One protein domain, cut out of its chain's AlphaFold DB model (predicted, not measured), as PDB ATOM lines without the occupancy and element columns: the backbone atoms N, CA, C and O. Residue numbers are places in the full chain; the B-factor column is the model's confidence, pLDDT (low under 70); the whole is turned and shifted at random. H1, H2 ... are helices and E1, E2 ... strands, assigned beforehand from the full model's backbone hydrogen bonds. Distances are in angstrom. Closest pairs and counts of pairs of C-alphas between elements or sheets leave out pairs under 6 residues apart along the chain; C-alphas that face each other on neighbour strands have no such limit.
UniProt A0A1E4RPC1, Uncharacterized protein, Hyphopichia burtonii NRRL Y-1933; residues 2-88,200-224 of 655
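Overview. This is residues 2 to 88 and 200 to 224 of the 655 residues of an uncharacterized protein of Hyphopichia burtonii NRRL Y-1933 (UniProt A0A1E4RPC1). A body of loops with two short helices, H1 and H2, adjoins a small sheet of three strands, and from the sheet's E1 end the long helix H3 leads away as an arm, whose residues 68 to 88 stick out. The printed part has 112 residues, with 54 in named elements, under half; along the chain these are H1, H2, E1, H3, E2 and E3, a mixed class of helices and strands. The sheet's order is E1, E2, E3, all antiparallel. The whole is loose, with a radius of gyration of the C-alphas of 18.6 A and spans of 57 by 46 by 25 A.

Arrangement. H1, residues 25 to 28, is close to but not clearly touching H2, residues 44 to 51; their closest C-alphas, of Asp 27 and Lys 45, are 6.6 A apart. Between them, residues 31 to 32 pair with 42 to 43, antiparallel. E1, residues 60 to 62, is an edge strand beside E2, residues 203 to 209, with N 60 and O 207 3.0 A apart, within hydrogen-bond range. E2 forms a hairpin with E3, residues 216 to 222, at 155 degrees between directions; N 206 and O 219 are 2.8 A apart. H3, residues 64 to 88, is only just not on the sheet, with 4 pairs of C-alphas within 10 A. In H2 and H3 every O i to N i+4 pair is within hydrogen-bond range; H1 is too short for one.

Along the chain. H1 begins at C-alpha 25 (287.474, 389.926, 346.053). H3 measures 36.1 A, E2 19.9 A and E3 19.5 A, ending at C-alpha 222 (273.184, 373.472, 359.900).

Size, cuts and confidence. Residues 89 to 199 are not printed; C-alphas 88 and 200 are 43.1 A apart. The link from H1 to H2 is long. Mean pLDDT of the printed part is 74.0, with residues 61 to 79 among those under 70.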
ATOM      1  N   SER A   2     271.245 407.025 331.569       26.08
ATOM      2  CA  SER A   2     270.719 406.291 332.716       26.08
ATOM      3  C   SER A   2     271.913 405.676 333.438       26.08
ATOM      4  O   SER A   2     272.567 404.792 332.891       26.08
ATOM      5  N   PHE A   3     272.248 406.186 334.623       31.92
ATOM      6  CA  PHE A   3     273.124 405.462 335.533       31.92
ATOM      7  C   PHE A   3     272.394 404.163 335.884       31.92
ATOM      8  O   PHE A   3     271.378 404.207 336.572       31.92
ATOM      9  N   GLU A   4     272.854 403.026 335.361       37.28
ATOM     10  CA  GLU A   4     272.503 401.728 335.933       37.28
ATOM     11  C   GLU A   4     272.974 401.770 337.387       37.28
ATOM     12  O   GLU A   4     274.170 401.721 337.678       37.28
ATOM     13  N   THR A   5     272.040 401.984 338.310       46.19
ATOM     14  CA  THR A   5     272.300 401.922 339.743       46.19
ATOM     15  C   THR A   5     272.583 400.465 340.078       46.19
ATOM     16  O   THR A   5     271.654 399.704 340.337       46.19
ATOM     17  N   GLY A   6     273.852 400.061 340.003       60.81
ATOM     18  CA  GLY A   6     274.288 398.769 340.524       60.81
ATOM     19  C   GLY A   6     273.857 398.627 341.984       60.81
ATOM     20  O   GLY A   6     273.809 399.619 342.715       60.81
ATOM     21  N   ASP A   7     273.505 397.412 342.402       77.44
ATOM     22  CA  ASP A   7     273.029 397.152 343.760       77.44
ATOM     23  C   ASP A   7     274.095 397.567 344.793       77.44
ATOM     24  O   ASP A   7     275.195 397.013 344.845       77.44
ATOM     25  N   ILE A   8     273.766 398.553 345.634       86.06
ATOM     26  CA  ILE A   8     274.658 399.066 346.682       86.06
ATOM     27  C   ILE A   8     274.384 398.328 347.991       86.06
ATOM     28  O   ILE A   8     273.251 398.259 348.465       86.06
ATOM     29  N   CYS A   9     275.437 397.833 348.639       87.69
ATOM     30  CA  CYS A   9     275.315 397.211 349.949       87.69
ATOM     31  C   CYS A   9     274.820 398.214 351.004       87.69
ATOM     32  O   CYS A   9     275.494 399.187 351.329       87.69
ATOM     33  N   SER A  10     273.697 397.905 351.654       86.56
ATOM     34  CA  SER A  10     273.063 398.765 352.666       86.56
ATOM     35  C   SER A  10     273.881 398.944 353.958       86.56
ATOM     36  O   SER A  10     273.523 399.760 354.801       86.56
ATOM     37  N   PHE A  11     274.959 398.172 354.151       85.75
ATOM     38  CA  PHE A  11     275.797 398.238 355.355       85.75
ATOM     39  C   PHE A  11     277.128 398.958 355.144       85.75
ATOM     40  O   PHE A  11     277.515 399.752 355.993       85.75
ATOM     41  N   CYS A  12     277.856 398.649 354.067       85.50
ATOM     42  CA  CYS A  12     279.157 399.269 353.785       85.50
ATOM     43  C   CYS A  12     279.097 400.336 352.687       85.50
ATOM     44  O   CYS A  12     280.119 400.955 352.421       85.50
ATOM     45  N   LEU A  13     277.933 400.530 352.053       86.88
ATOM     46  CA  LEU A  13     277.713 401.456 350.937       86.88
ATOM     47  C   LEU A  13     278.569 401.169 349.689       86.88
ATOM     48  O   LEU A  13     278.600 401.986 348.775       86.88
ATOM     49  N   GLY A  14     279.237 400.013 349.637       82.44
ATOM     50  CA  GLY A  14     280.015 399.564 348.483       82.44
ATOM     51  C   GLY A  14     279.166 398.818 347.454       82.44
ATOM     52  O   GLY A  14     278.193 398.147 347.817       82.44
ATOM     53  N   GLY A  15     279.553 398.920 346.183       83.88
ATOM     54  CA  GLY A  15     278.946 398.193 345.064       83.88
ATOM     55  C   GLY A  15     279.499 396.773 344.865       83.88
ATOM     56  O   GLY A  15     280.099 396.176 345.764       83.88
ATOM     57  N   GLU A  16     279.313 396.222 343.662       77.69
ATOM     58  CA  GLU A  16     279.712 394.844 343.310       77.69
ATOM     59  C   GLU A  16     281.236 394.640 343.208       77.69
ATOM     60  O   GLU A  16     281.747 393.531 343.393       77.69
ATOM     61  N   ASP A  17     281.971 395.718 342.922       79.56
ATOM     62  CA  ASP A  17     283.433 395.713 342.805       79.56
ATOM     63  C   ASP A  17     284.148 396.130 344.099       79.56
ATOM     64  O   ASP A  17     285.355 395.881 344.256       79.56
ATOM     65  N   ASP A  18     283.401 396.698 345.049       80.62
ATOM     66  CA  ASP A  18     283.930 397.192 346.311       80.62
ATOM     67  C   ASP A  18     284.058 396.059 347.323       80.62
ATOM     68  O   ASP A  18     283.112 395.349 347.671       80.62
ATOM     69  N   ILE A  19     285.280 395.873 347.814       80.75
ATOM     70  CA  ILE A  19     285.593 394.784 348.729       80.75
ATOM     71  C   ILE A  19     285.168 395.200 350.139       80.75
ATOM     72  O   ILE A  19     285.691 396.193 350.648       80.75
ATOM     73  N   PRO A  20     284.276 394.445 350.812       82.50
ATOM     74  CA  PRO A  20     283.866 394.785 352.168       82.50
ATOM     75  C   PRO A  20     285.069 394.737 353.126       82.50
ATOM     76  O   PRO A  20     286.015 393.982 352.868       82.50
ATOM     77  N   PRO A  21     285.040 395.457 354.263       77.25
ATOM     78  CA  PRO A  21     286.151 395.503 355.215       77.25
ATOM     79  C   PRO A  21     286.672 394.113 355.599       77.25
ATOM     80  O   PRO A  21     285.909 393.177 355.881       77.25
ATOM     81  N   PHE A  22     287.995 393.949 355.562       78.94
ATOM     82  CA  PHE A  22     288.703 392.672 355.727       78.94
ATOM     83  C   PHE A  22     288.280 391.545 354.759       78.94
ATOM     84  O   PHE A  22     288.539 390.364 355.012       78.94
ATOM     85  N   GLY A  23     287.541 391.851 353.695       77.50
ATOM     86  CA  GLY A  23     286.979 390.901 352.736       77.50
ATOM     87  C   GLY A  23     287.974 390.439 351.676       77.50
ATOM     88  O   GLY A  23     289.090 390.946 351.537       77.50
ATOM     89  N   LYS A  24     287.564 389.431 350.913       81.25
ATOM     90  CA  LYS A  24     288.229 388.987 349.684       81.25
ATOM     91  C   LYS A  24     287.466 389.523 348.479       81.25
ATOM     92  O   LYS A  24     286.274 389.774 348.556       81.25
ATOM     93  N   ALA A  25     288.119 389.551 347.317       77.06
ATOM     94  CA  ALA A  25     287.474 389.926 346.053       77.06
ATOM     95  C   ALA A  25     286.240 389.069 345.688       77.06
ATOM     96  O   ALA A  25     285.418 389.494 344.890       77.06
ATOM     97  N   LYS A  26     286.110 387.861 346.258       81.19
ATOM     98  CA  LYS A  26     284.907 387.030 346.102       81.19
ATOM     99  C   LYS A  26     283.724 387.565 346.910       81.19
ATOM    100  O   LYS A  26     282.606 387.493 346.431       81.19
ATOM    101  N   ASP A  27     283.990 388.135 348.084       81.19
ATOM    102  CA  ASP A  27     282.957 388.619 349.002       81.19
ATOM    103  C   ASP A  27     282.259 389.880 348.455       81.19
ATOM    104  O   ASP A  27     281.102 390.115 348.785       81.19
ATOM    105  N   ALA A  28     282.942 390.653 347.597       79.88
ATOM    106  CA  ALA A  28     282.382 391.812 346.889       79.88
ATOM    107  C   ALA A  28     281.246 391.417 345.926       79.88
ATOM    108  O   ALA A  28     280.217 392.078 345.854       79.88
ATOM    109  N   LYS A  29     281.401 390.264 345.260       81.50
ATOM    110  CA  LYS A  29     280.438 389.740 344.280       81.50
ATOM    111  C   LYS A  29     279.254 389.006 344.915       81.50
ATOM    112  O   LYS A  29     278.332 388.604 344.215       81.50
ATOM    113  N   GLU A  30     279.288 388.770 346.226       82.00
ATOM    114  CA  GLU A  30     278.246 388.040 346.957       82.00
ATOM    115  C   GLU A  30     277.209 389.006 347.554       82.00
ATOM    116  O   GLU A  30     277.071 389.117 348.778       82.00
ATOM    117  N   LEU A  31     276.472 389.702 346.686       84.25
ATOM    118  CA  LEU A  31     275.313 390.506 347.074       84.25
ATOM    119  C   LEU A  31     274.080 389.617 347.257       84.25
ATOM    120  O   LEU A  31     273.772 388.743 346.448       84.25
ATOM    121  N   ILE A  32     273.382 389.823 348.368       86.06
ATOM    122  CA  ILE A  32     272.179 389.086 348.738       86.06
ATOM    123  C   ILE A  32     271.096 390.047 349.213       86.06
ATOM    124  O   ILE A  32     271.369 391.013 349.926       86.06
ATOM    125  N   GLN A  33     269.851 389.724 348.867       85.81
ATOM    126  CA  GLN A  33     268.654 390.373 349.393       85.81
ATOM    127  C   GLN A  33     268.070 389.497 350.517       85.81
ATOM    128  O   GLN A  33     267.423 388.482 350.223       85.81
ATOM    129  N   PRO A  34     268.351 389.802 351.800       84.06
ATOM    130  CA  PRO A  34     267.926 388.970 352.924       84.06
ATOM    131  C   PRO A  34     266.466 389.173 353.325       84.06
ATOM    132  O   PRO A  34     265.910 388.330 354.024       84.06
ATOM    133  N   CYS A  35     265.848 390.274 352.906       83.50
ATOM    134  CA  CYS A  35     264.468 390.592 353.222       83.50
ATOM    135  C   CYS A  35     263.592 390.436 351.977       83.50
ATOM    136  O   CYS A  35     263.923 390.975 350.927       83.50
ATOM    137  N   SER A  36     262.472 389.719 352.084       78.44
ATOM    138  CA  SER A  36     261.514 389.582 350.980       78.44
ATOM    139  C   SER A  36     260.568 390.777 350.850       78.44
ATOM    140  O   SER A  36     259.895 390.897 349.834       78.44
ATOM    141  N   THR A  37     260.479 391.630 351.876       80.06
ATOM    142  CA  THR A  37     259.536 392.760 351.918       80.06
ATOM    143  C   THR A  37     260.175 394.101 351.566       80.06
ATOM    144  O   THR A  37     259.453 395.020 351.206       80.06
ATOM    145  N   CYS A  38     261.501 394.246 351.666       83.56
ATOM    146  CA  CYS A  38     262.203 395.473 351.277       83.56
ATOM    147  C   CYS A  38     263.316 395.208 350.256       83.56
ATOM    148  O   CYS A  38     263.783 394.080 350.091       83.56
ATOM    149  N   THR A  39     263.769 396.271 349.595       83.44
ATOM    150  CA  THR A  39     264.822 396.266 348.563       83.44
ATOM    151  C   THR A  39     266.241 396.210 349.134       83.44
ATOM    152  O   THR A  39     267.205 396.488 348.433       83.44
ATOM    153  N   MET A  40     266.395 395.859 350.413       85.44
ATOM    154  CA  MET A  40     267.695 395.842 351.079       85.44
ATOM    155  C   MET A  40     268.617 394.808 350.430       85.44
ATOM    156  O   MET A  40     268.390 393.606 350.568       85.44
ATOM    157  N   THR A  41     269.678 395.268 349.775       86.69
ATOM    158  CA  THR A  41     270.763 394.442 349.236       86.69
ATOM    159  C   THR A  41     272.002 394.610 350.105       86.69
ATOM    160  O   THR A  41     272.302 395.684 350.625       86.69
ATOM    161  N   THR A  42     272.698 393.510 350.379       87.75
ATOM    162  CA  THR A  42     273.822 393.496 351.324       87.75
ATOM    163  C   THR A  42     274.877 392.509 350.867       87.75
ATOM    164  O   THR A  42     274.532 391.425 350.401       87.75
ATOM    165  N   HIS A  43     276.163 392.824 351.047       89.69
ATOM    166  CA  HIS A  43     277.193 391.794 350.943       89.69
ATOM    167  C   HIS A  43     276.955 390.748 352.022       89.69
ATOM    168  O   HIS A  43     276.718 391.071 353.193       89.69
ATOM    169  N   ARG A  44     277.108 389.480 351.655       84.62
ATOM    170  CA  ARG A  44     276.956 388.354 352.576       84.62
ATOM    171  C   ARG A  44     277.798 388.503 353.840       84.62
ATOM    172  O   ARG A  44     277.339 388.202 354.941       84.62
ATOM    173  N   LYS A  45     279.026 388.998 353.685       85.88
ATOM    174  CA  LYS A  45     279.941 389.245 354.799       85.88
ATOM    175  C   LYS A  45     279.412 390.313 355.763       85.88
ATOM    176  O   LYS A  45     279.448 390.106 356.973       85.88
ATOM    177  N   CYS A  46     278.893 391.420 355.238       86.44
ATOM    178  CA  CYS A  46     278.325 392.500 356.043       86.44
ATOM    179  C   CYS A  46     277.062 392.051 356.786       86.44
ATOM    180  O   CYS A  46     276.884 392.400 357.951       86.44
ATOM    181  N   LEU A  47     276.226 391.219 356.156       86.38
ATOM    182  CA  LEU A  47     275.060 390.637 356.817       86.38
ATOM    183  C   LEU A  47     275.454 389.704 357.972       86.38
ATOM    184  O   LEU A  47     274.826 389.739 359.028       86.38
ATOM    185  N   LEU A  48     276.490 388.878 357.789       83.94
ATOM    186  CA  LEU A  48     277.007 388.008 358.849       83.94
ATOM    187  C   LEU A  48     277.538 388.820 360.034       83.94
ATOM    188  O   LEU A  48     277.262 388.476 361.182       83.94
ATOM    189  N   ASP A  49     278.280 389.890 359.768       83.38
ATOM    190  CA  ASP A  49     278.798 390.785 360.803       83.38
ATOM    191  C   ASP A  49     277.658 391.492 361.560       83.38
ATOM    192  O   ASP A  49     277.636 391.479 362.791       83.38
ATOM    193  N   TRP A  50     276.644 391.992 360.841       85.94
ATOM    194  CA  TRP A  50     275.427 392.543 361.445       85.94
ATOM    195  C   TRP A  50     274.701 391.515 362.320       85.94
ATOM    196  O   TRP A  50     274.422 391.798 363.483       85.94
ATOM    197  N   PHE A  51     274.458 390.302 361.815       82.62
ATOM    198  CA  PHE A  51     273.782 389.249 362.576       82.62
ATOM    199  C   PHE A  51     274.527 388.922 363.878       82.62
ATOM    200  O   PHE A  51     273.918 388.717 364.921       82.62
ATOM    201  N   ASN A  52     275.861 388.918 363.840       78.38
ATOM    202  CA  ASN A  52     276.699 388.668 365.011       78.38
ATOM    203  C   ASN A  52     276.760 389.830 366.014       78.38
ATOM    204  O   ASN A  52     277.316 389.632 367.100       78.38
ATOM    205  N   SER A  53     276.248 391.007 365.646       78.94
ATOM    206  CA  SER A  53     276.137 392.188 366.512       78.94
ATOM    207  C   SER A  53     274.790 392.294 367.233       78.94
ATOM    208  O   SER A  53     274.637 393.133 368.115       78.94
ATOM    209  N   LEU A  54     273.821 391.450 366.869       79.62
ATOM    210  CA  LEU A  54     272.496 391.430 367.479       79.62
ATOM    211  C   LEU A  54     272.542 390.909 368.923       79.62
ATOM    212  O   LEU A  54     273.279 389.968 369.234       79.62
ATOM    213  N   SER A  55     271.714 391.498 369.791       70.62
ATOM    214  CA  SER A  55     271.496 390.991 371.147       70.62
ATOM    215  C   SER A  55     270.742 389.652 371.103       70.62
ATOM    216  O   SER A  55     269.923 389.441 370.201       70.62
ATOM    217  N   PRO A  56     270.981 388.736 372.058       67.12
ATOM    218  CA  PRO A  56     270.331 387.430 372.110       67.12
ATOM    219  C   PRO A  56     268.806 387.557 372.158       67.12
ATOM    220  O   PRO A  56     268.126 386.773 371.505       67.12
ATOM    221  N   ASP A  57     268.278 388.597 372.805       64.69
ATOM    222  CA  ASP A  57     266.833 388.841 372.941       64.69
ATOM    223  C   ASP A  57     266.149 389.122 371.596       64.69
ATOM    224  O   ASP A  57     264.963 388.850 371.403       64.69
ATOM    225  N   SER A  58     266.910 389.642 370.629       66.12
ATOM    226  CA  SER A  58     266.418 389.912 369.275       66.12
ATOM    227  C   SER A  58     266.431 388.676 368.365       66.12
ATOM    228  O   SER A  58     265.856 388.712 367.272       66.12
ATOM    229  N   ILE A  59     267.066 387.584 368.804       74.69
ATOM    230  CA  ILE A  59     267.195 386.333 368.057       74.69
ATOM    231  C   ILE A  59     266.254 385.300 368.672       74.69
ATOM    232  O   ILE A  59     266.543 384.696 369.701       74.69
ATOM    233  N   LYS A  60     265.145 385.020 367.988       74.19
ATOM    234  CA  LYS A  60     264.229 383.952 368.405       74.19
ATOM    235  C   LYS A  60     264.562 382.655 367.675       74.19
ATOM    236  O   LYS A  60     264.744 382.644 366.454       74.19
ATOM    237  N   LYS A  61     264.659 381.556 368.424       68.88
ATOM    238  CA  LYS A  61     264.739 380.204 367.861       68.88
ATOM    239  C   LYS A  61     263.316 379.744 367.584       68.88
ATOM    240  O   LYS A  61     262.550 379.582 368.522       68.88
ATOM    241  N   VAL A  62     263.000 379.504 366.321       64.50
ATOM    242  CA  VAL A  62     261.688 378.979 365.938       64.50
ATOM    243  C   VAL A  62     261.807 377.467 365.829       64.50
ATOM    244  O   VAL A  62     262.691 376.958 365.127       64.50
ATOM    245  N   SER A  63     260.972 376.745 366.575       58.38
ATOM    246  CA  SER A  63     260.871 375.294 366.413       58.38
ATOM    247  C   SER A  63     260.186 374.981 365.081       58.38
ATOM    248  O   SER A  63     259.333 375.737 364.620       58.38
ATOM    249  N   TYR A  64     260.580 373.888 364.423       55.91
ATOM    250  CA  TYR A  64     259.945 373.498 363.162       55.91
ATOM    251  C   TYR A  64     258.435 373.287 363.349       55.91
ATOM    252  O   TYR A  64     257.661 373.784 362.540       55.91
ATOM    253  N   SER A  65     258.027 372.684 364.471       48.00
ATOM    254  CA  SER A  65     256.622 372.488 364.850       48.00
ATOM    255  C   SER A  65     255.832 373.794 364.936       48.00
ATOM    256  O   SER A  65     254.704 373.849 364.474       48.00
ATOM    257  N   GLU A  66     256.429 374.867 365.459       53.47
ATOM    258  CA  GLU A  66     255.770 376.174 365.571       53.47
ATOM    259  C   GLU A  66     255.592 376.848 364.204       53.47
ATOM    260  O   GLU A  66     254.576 377.486 363.956       53.47
ATOM    261  N   ARG A  67     256.539 376.658 363.276       54.38
ATOM    262  CA  ARG A  67     256.414 377.210 361.920       54.38
ATOM    263  C   ARG A  67     255.492 376.379 361.025       54.38
ATOM    264  O   ARG A  67     254.845 376.939 360.147       54.38
ATOM    265  N   VAL A  68     255.453 375.062 361.225       54.47
ATOM    266  CA  VAL A  68     254.453 374.196 360.589       54.47
ATOM    267  C   VAL A  68     253.069 374.575 361.097       54.47
ATOM    268  O   VAL A  68     252.198 374.796 360.271       54.47
ATOM    269  N   ALA A  69     252.893 374.783 362.405       53.41
ATOM    270  CA  ALA A  69     251.640 375.287 362.959       53.41
ATOM    271  C   ALA A  69     251.251 376.651 362.360       53.41
ATOM    272  O   ALA A  69     250.145 376.793 361.862       53.41
ATOM    273  N   GLU A  70     252.176 377.620 362.297       57.50
ATOM    274  CA  GLU A  70     251.920 378.940 361.690       57.50
ATOM    275  C   GLU A  70     251.566 378.844 360.193       57.50
ATOM    276  O   GLU A  70     250.709 379.578 359.702       57.50
ATOM    277  N   PHE A  71     252.200 377.930 359.452       56.66
ATOM    278  CA  PHE A  71     251.884 377.686 358.044       56.66
ATOM    279  C   PHE A  71     250.523 377.006 357.868       56.66
ATOM    280  O   PHE A  71     249.753 377.422 357.009       56.66
ATOM    281  N   VAL A  72     250.214 376.000 358.687       56.66
ATOM    282  CA  VAL A  72     248.921 375.305 358.682       56.66
ATOM    283  C   VAL A  72     247.799 376.283 359.023       56.66
ATOM    284  O   VAL A  72     246.796 376.303 358.318       56.66
ATOM    285  N   SER A  73     247.994 377.168 360.005       55.00
ATOM    286  CA  SER A  73     247.038 378.236 360.320       55.00
ATOM    287  C   SER A  73     246.834 379.207 359.152       55.00
ATOM    288  O   SER A  73     245.696 379.528 358.837       55.00
ATOM    289  N   GLN A  74     247.900 379.622 358.454       63.81
ATOM    290  CA  GLN A  74     247.777 380.497 357.273       63.81
ATOM    291  C   GLN A  74     247.048 379.822 356.104       63.81
ATOM    292  O   GLN A  74     246.255 380.463 355.422       63.81
ATOM    293  N   VAL A  75     247.316 378.537 355.853       63.22
ATOM    294  CA  VAL A  75     246.623 377.772 354.803       63.22
ATOM    295  C   VAL A  75     245.153 377.565 355.164       63.22
ATOM    296  O   VAL A  75     244.304 377.608 354.277       63.22
ATOM    297  N   GLN A  76     244.849 377.372 356.449       65.19
ATOM    298  CA  GLN A  76     243.479 377.249 356.930       65.19
ATOM    299  C   GLN A  76     242.710 378.565 356.765       65.19
ATOM    300  O   GLN A  76     241.639 378.549 356.173       65.19
ATOM    301  N   GLU A  77     243.291 379.702 357.158       68.19
ATOM    302  CA  GLU A  77     242.685 381.024 356.934       68.19
ATOM    303  C   GLU A  77     242.426 381.300 355.444       68.19
ATOM    304  O   GLU A  77     241.382 381.838 355.082       68.19
ATOM    305  N   GLU A  78     243.344 380.905 354.553       69.81
ATOM    306  CA  GLU A  78     243.154 381.070 353.106       69.81
ATOM    307  C   GLU A  78     242.042 380.158 352.557       69.81
ATOM    308  O   GLU A  78     241.300 380.561 351.659       69.81
ATOM    309  N   ARG A  79     241.893 378.940 353.096       65.94
ATOM    310  CA  ARG A  79     240.787 378.032 352.749       65.94
ATOM    311  C   ARG A  79     239.448 378.560 353.247       65.94
ATOM    312  O   ARG A  79     238.496 378.571 352.474       65.94
ATOM    313  N   ASP A  80     239.394 379.033 354.486       70.25
ATOM    314  CA  ASP A  80     238.179 379.581 355.085       70.25
ATOM    315  C   ASP A  80     237.730 380.841 354.327       70.25
ATOM    316  O   ASP A  80     236.550 381.007 354.031       70.25
ATOM    317  N   HIS A  81     238.672 381.683 353.883       73.00
ATOM    318  CA  HIS A  81     238.350 382.843 353.051       73.00
ATOM    319  C   HIS A  81     237.799 382.455 351.666       73.00
ATOM    320  O   HIS A  81     236.883 383.115 351.172       73.00
ATOM    321  N   ARG A  82     238.323 381.399 351.027       69.12
ATOM    322  CA  ARG A  82     237.774 380.899 349.750       69.12
ATOM    323  C   ARG A  82     236.391 380.286 349.928       69.12
ATOM    324  O   ARG A  82     235.535 380.489 349.076       69.12
ATOM    325  N   ARG A  83     236.169 379.571 351.033       71.06
ATOM    326  CA  ARG A  83     234.861 378.998 351.364       71.06
ATOM    327  C   ARG A  83     233.814 380.093 351.541       71.06
ATOM    328  O   ARG A  83     232.776 380.037 350.901       71.06
ATOM    329  N   ASN A  84     234.149 381.135 352.302       73.31
ATOM    330  CA  ASN A  84     233.259 382.273 352.514       73.31
ATOM    331  C   ASN A  84     232.978 383.053 351.219       73.31
ATOM    332  O   ASN A  84     231.883 383.571 351.059       73.31
ATOM    333  N   GLN A  85     233.942 383.146 350.292       73.31
ATOM    334  CA  GLN A  85     233.700 383.741 348.970       73.31
ATOM    335  C   GLN A  85     232.727 382.905 348.138       73.31
ATOM    336  O   GLN A  85     231.812 383.462 347.545       73.31
ATOM    337  N   HIS A  86     232.888 381.583 348.143       70.88
ATOM    338  CA  HIS A  86     232.012 380.694 347.389       70.88
ATOM    339  C   HIS A  86     230.583 380.652 347.958       70.88
ATOM    340  O   HIS A  86     229.620 380.644 347.201       70.88
ATOM    341  N   GLU A  87     230.429 380.701 349.286       71.62
ATOM    342  CA  GLU A  87     229.114 380.826 349.935       71.62
ATOM    343  C   GLU A  87     228.422 382.159 349.604       71.62
ATOM    344  O   GLU A  87     227.201 382.198 349.474       71.62
ATOM    345  N   HIS A  88     229.189 383.239 349.420       67.81
ATOM    346  CA  HIS A  88     228.651 384.537 349.009       67.81
ATOM    347  C   HIS A  88     228.194 384.541 347.541       67.81
ATOM    348  O   HIS A  88     227.162 385.127 347.232       67.81
ATOM    349  N   ASP A 200     266.246 368.219 357.231       47.75
ATOM    350  CA  ASP A 200     267.099 367.420 358.106       47.75
ATOM    351  C   ASP A 200     267.015 367.986 359.545       47.75
ATOM    352  O   ASP A 200     267.247 369.193 359.729       47.75
ATOM    353  N   ASP A 201     266.745 367.143 360.555       54.00
ATOM    354  CA  ASP A 201     266.670 367.483 362.003       54.00
ATOM    355  C   ASP A 201     267.931 368.194 362.534       54.00
ATOM    356  O   ASP A 201     267.983 368.785 363.619       54.00
ATOM    357  N   SER A 202     268.983 368.194 361.718       59.25
ATOM    358  CA  SER A 202     270.216 368.927 361.929       59.25
ATOM    359  C   SER A 202     270.110 370.445 361.704       59.25
ATOM    360  O   SER A 202     271.105 371.134 361.913       59.25
ATOM    361  N   THR A 203     268.973 371.025 361.304       66.12
ATOM    362  CA  THR A 203     268.872 372.468 360.983       66.12
ATOM    363  C   THR A 203     268.190 373.303 362.078       66.12
ATOM    364  O   THR A 203     267.179 372.923 362.652       66.12
ATOM    365  N   ILE A 204     268.770 374.464 362.417       69.44
ATOM    366  CA  ILE A 204     268.162 375.462 363.317       69.44
ATOM    367  C   ILE A 204     267.668 376.626 362.480       69.44
ATOM    368  O   ILE A 204     268.446 377.177 361.700       69.44
ATOM    369  N   LEU A 205     266.420 377.035 362.697       75.38
ATOM    370  CA  LEU A 205     265.884 378.276 362.163       75.38
ATOM    371  C   LEU A 205     265.940 379.362 363.240       75.38
ATOM    372  O   LEU A 205     265.402 379.213 364.338       75.38
ATOM    373  N   LEU A 206     266.627 380.450 362.914       79.75
ATOM    374  CA  LEU A 206     266.722 381.656 363.725       79.75
ATOM    375  C   LEU A 206     265.959 382.768 363.018       79.75
ATOM    376  O   LEU A 206     266.060 382.911 361.800       79.75
ATOM    377  N   THR A 207     265.203 383.556 363.768       81.06
ATOM    378  CA  THR A 207     264.465 384.700 363.230       81.06
ATOM    379  C   THR A 207     264.921 385.981 363.892       81.06
ATOM    380  O   THR A 207     265.005 386.036 365.119       81.06
ATOM    381  N   THR A 208     265.186 387.000 363.079       84.88
ATOM    382  CA  THR A 208     265.597 388.332 363.529       84.88
ATOM    383  C   THR A 208     264.821 389.417 362.784       84.88
ATOM    384  O   THR A 208     264.410 389.201 361.641       84.88
ATOM    385  N   PRO A 209     264.576 390.586 363.398       84.88
ATOM    386  CA  PRO A 209     263.900 391.690 362.724       84.88
ATOM    387  C   PRO A 209     264.820 392.364 361.694       84.88
ATOM    388  O   PRO A 209     265.995 392.624 361.960       84.88
ATOM    389  N   CYS A 210     264.280 392.691 360.520       85.69
ATOM    390  CA  CYS A 210     264.966 393.470 359.492       85.69
ATOM    391  C   CYS A 210     265.288 394.883 360.015       85.69
ATOM    392  O   CYS A 210     264.410 395.526 360.597       85.69
ATOM    393  N   PRO A 211     266.500 395.425 359.788       84.69
ATOM    394  CA  PRO A 211     266.845 396.762 360.267       84.69
ATOM    395  C   PRO A 211     266.030 397.872 359.580       84.69
ATOM    396  O   PRO A 211     265.735 398.868 360.233       84.69
ATOM    397  N   GLN A 212     265.624 397.683 358.317       85.56
ATOM    398  CA  GLN A 212     264.909 398.693 357.527       85.56
ATOM    399  C   GLN A 212     263.386 398.638 357.716       85.56
ATOM    400  O   GLN A 212     262.771 399.653 358.014       85.56
ATOM    401  N   CYS A 213     262.767 397.462 357.558       85.69
ATOM    402  CA  CYS A 213     261.301 397.318 357.566       85.69
ATOM    403  C   CYS A 213     260.751 396.499 358.744       85.69
ATOM    404  O   CYS A 213     259.560 396.213 358.778       85.69
ATOM    405  N   LYS A 214     261.605 396.080 359.691       87.12
ATOM    406  CA  LYS A 214     261.254 395.282 360.885       87.12
ATOM    407  C   LYS A 214     260.607 393.911 360.631       87.12
ATOM    408  O   LYS A 214     260.394 393.172 361.588       87.12
ATOM    409  N   SER A 215     260.379 393.519 359.377       84.06
ATOM    410  CA  SER A 215     259.881 392.186 359.024       84.06
ATOM    411  C   SER A 215     260.854 391.081 359.455       84.06
ATOM    412  O   SER A 215     262.058 391.304 359.610       84.06
ATOM    413  N   ARG A 216     260.336 389.873 359.698       82.00
ATOM    414  CA  ARG A 216     261.142 388.752 360.203       82.00
ATOM    415  C   ARG A 216     262.024 388.182 359.090       82.00
ATOM    416  O   ARG A 216     261.531 387.560 358.154       82.00
ATOM    417  N   ILE A 217     263.337 388.327 359.229       83.06
ATOM    418  CA  ILE A 217     264.332 387.621 358.421       83.06
ATOM    419  C   ILE A 217     264.565 386.268 359.070       83.06
ATOM    420  O   ILE A 217     264.875 386.183 360.260       83.06
ATOM    421  N   THR A 218     264.421 385.200 358.289       81.31
ATOM    422  CA  THR A 218     264.621 383.852 358.807       81.31
ATOM    423  C   THR A 218     265.850 383.201 358.213       81.31
ATOM    424  O   THR A 218     266.043 383.166 356.996       81.31
ATOM    425  N   VAL A 219     266.700 382.696 359.095       81.00
ATOM    426  CA  VAL A 219     268.013 382.209 358.734       81.00
ATOM    427  C   VAL A 219     268.207 380.796 359.240       81.00
ATOM    428  O   VAL A 219     267.953 380.493 360.404       81.00
ATOM    429  N   CYS A 220     268.660 379.925 358.347       79.50
ATOM    430  CA  CYS A 220     268.946 378.541 358.658       79.50
ATOM    431  C   CYS A 220     270.441 378.342 358.936       79.50
ATOM    432  O   CYS A 220     271.319 378.886 358.254       79.50
ATOM    433  N   ILE A 221     270.729 377.540 359.958       77.25
ATOM    434  CA  ILE A 221     272.079 377.114 360.312       77.25
ATOM    435  C   ILE A 221     272.073 375.594 360.457       77.25
ATOM    436  O   ILE A 221     271.325 375.041 361.263       77.25
ATOM    437  N   LYS A 222     272.951 374.909 359.719       74.25
ATOM    438  CA  LYS A 222     273.184 373.472 359.900       74.25
ATOM    439  C   LYS A 222     273.996 373.231 361.175       74.25
ATOM    440  O   LYS A 222     275.067 373.814 361.330       74.25
ATOM    441  N   ARG A 223     273.509 372.383 362.080       66.88
ATOM    442  CA  ARG A 223     274.201 371.964 363.307       66.88
ATOM    443  C   ARG A 223     275.395 371.088 362.964       66.88
ATOM    444  O   ARG A 223     275.374 370.302 362.020       66.88
ATOM    445  N   SER A 224     276.431 371.197 363.784       72.88
ATOM    446  CA  SER A 224     277.503 370.212 363.829       72.88
ATOM    447  C   SER A 224     277.416 369.456 365.151       72.88
ATOM    448  O   SER A 224     277.416 370.070 366.216       72.88
TER     449      SER A 224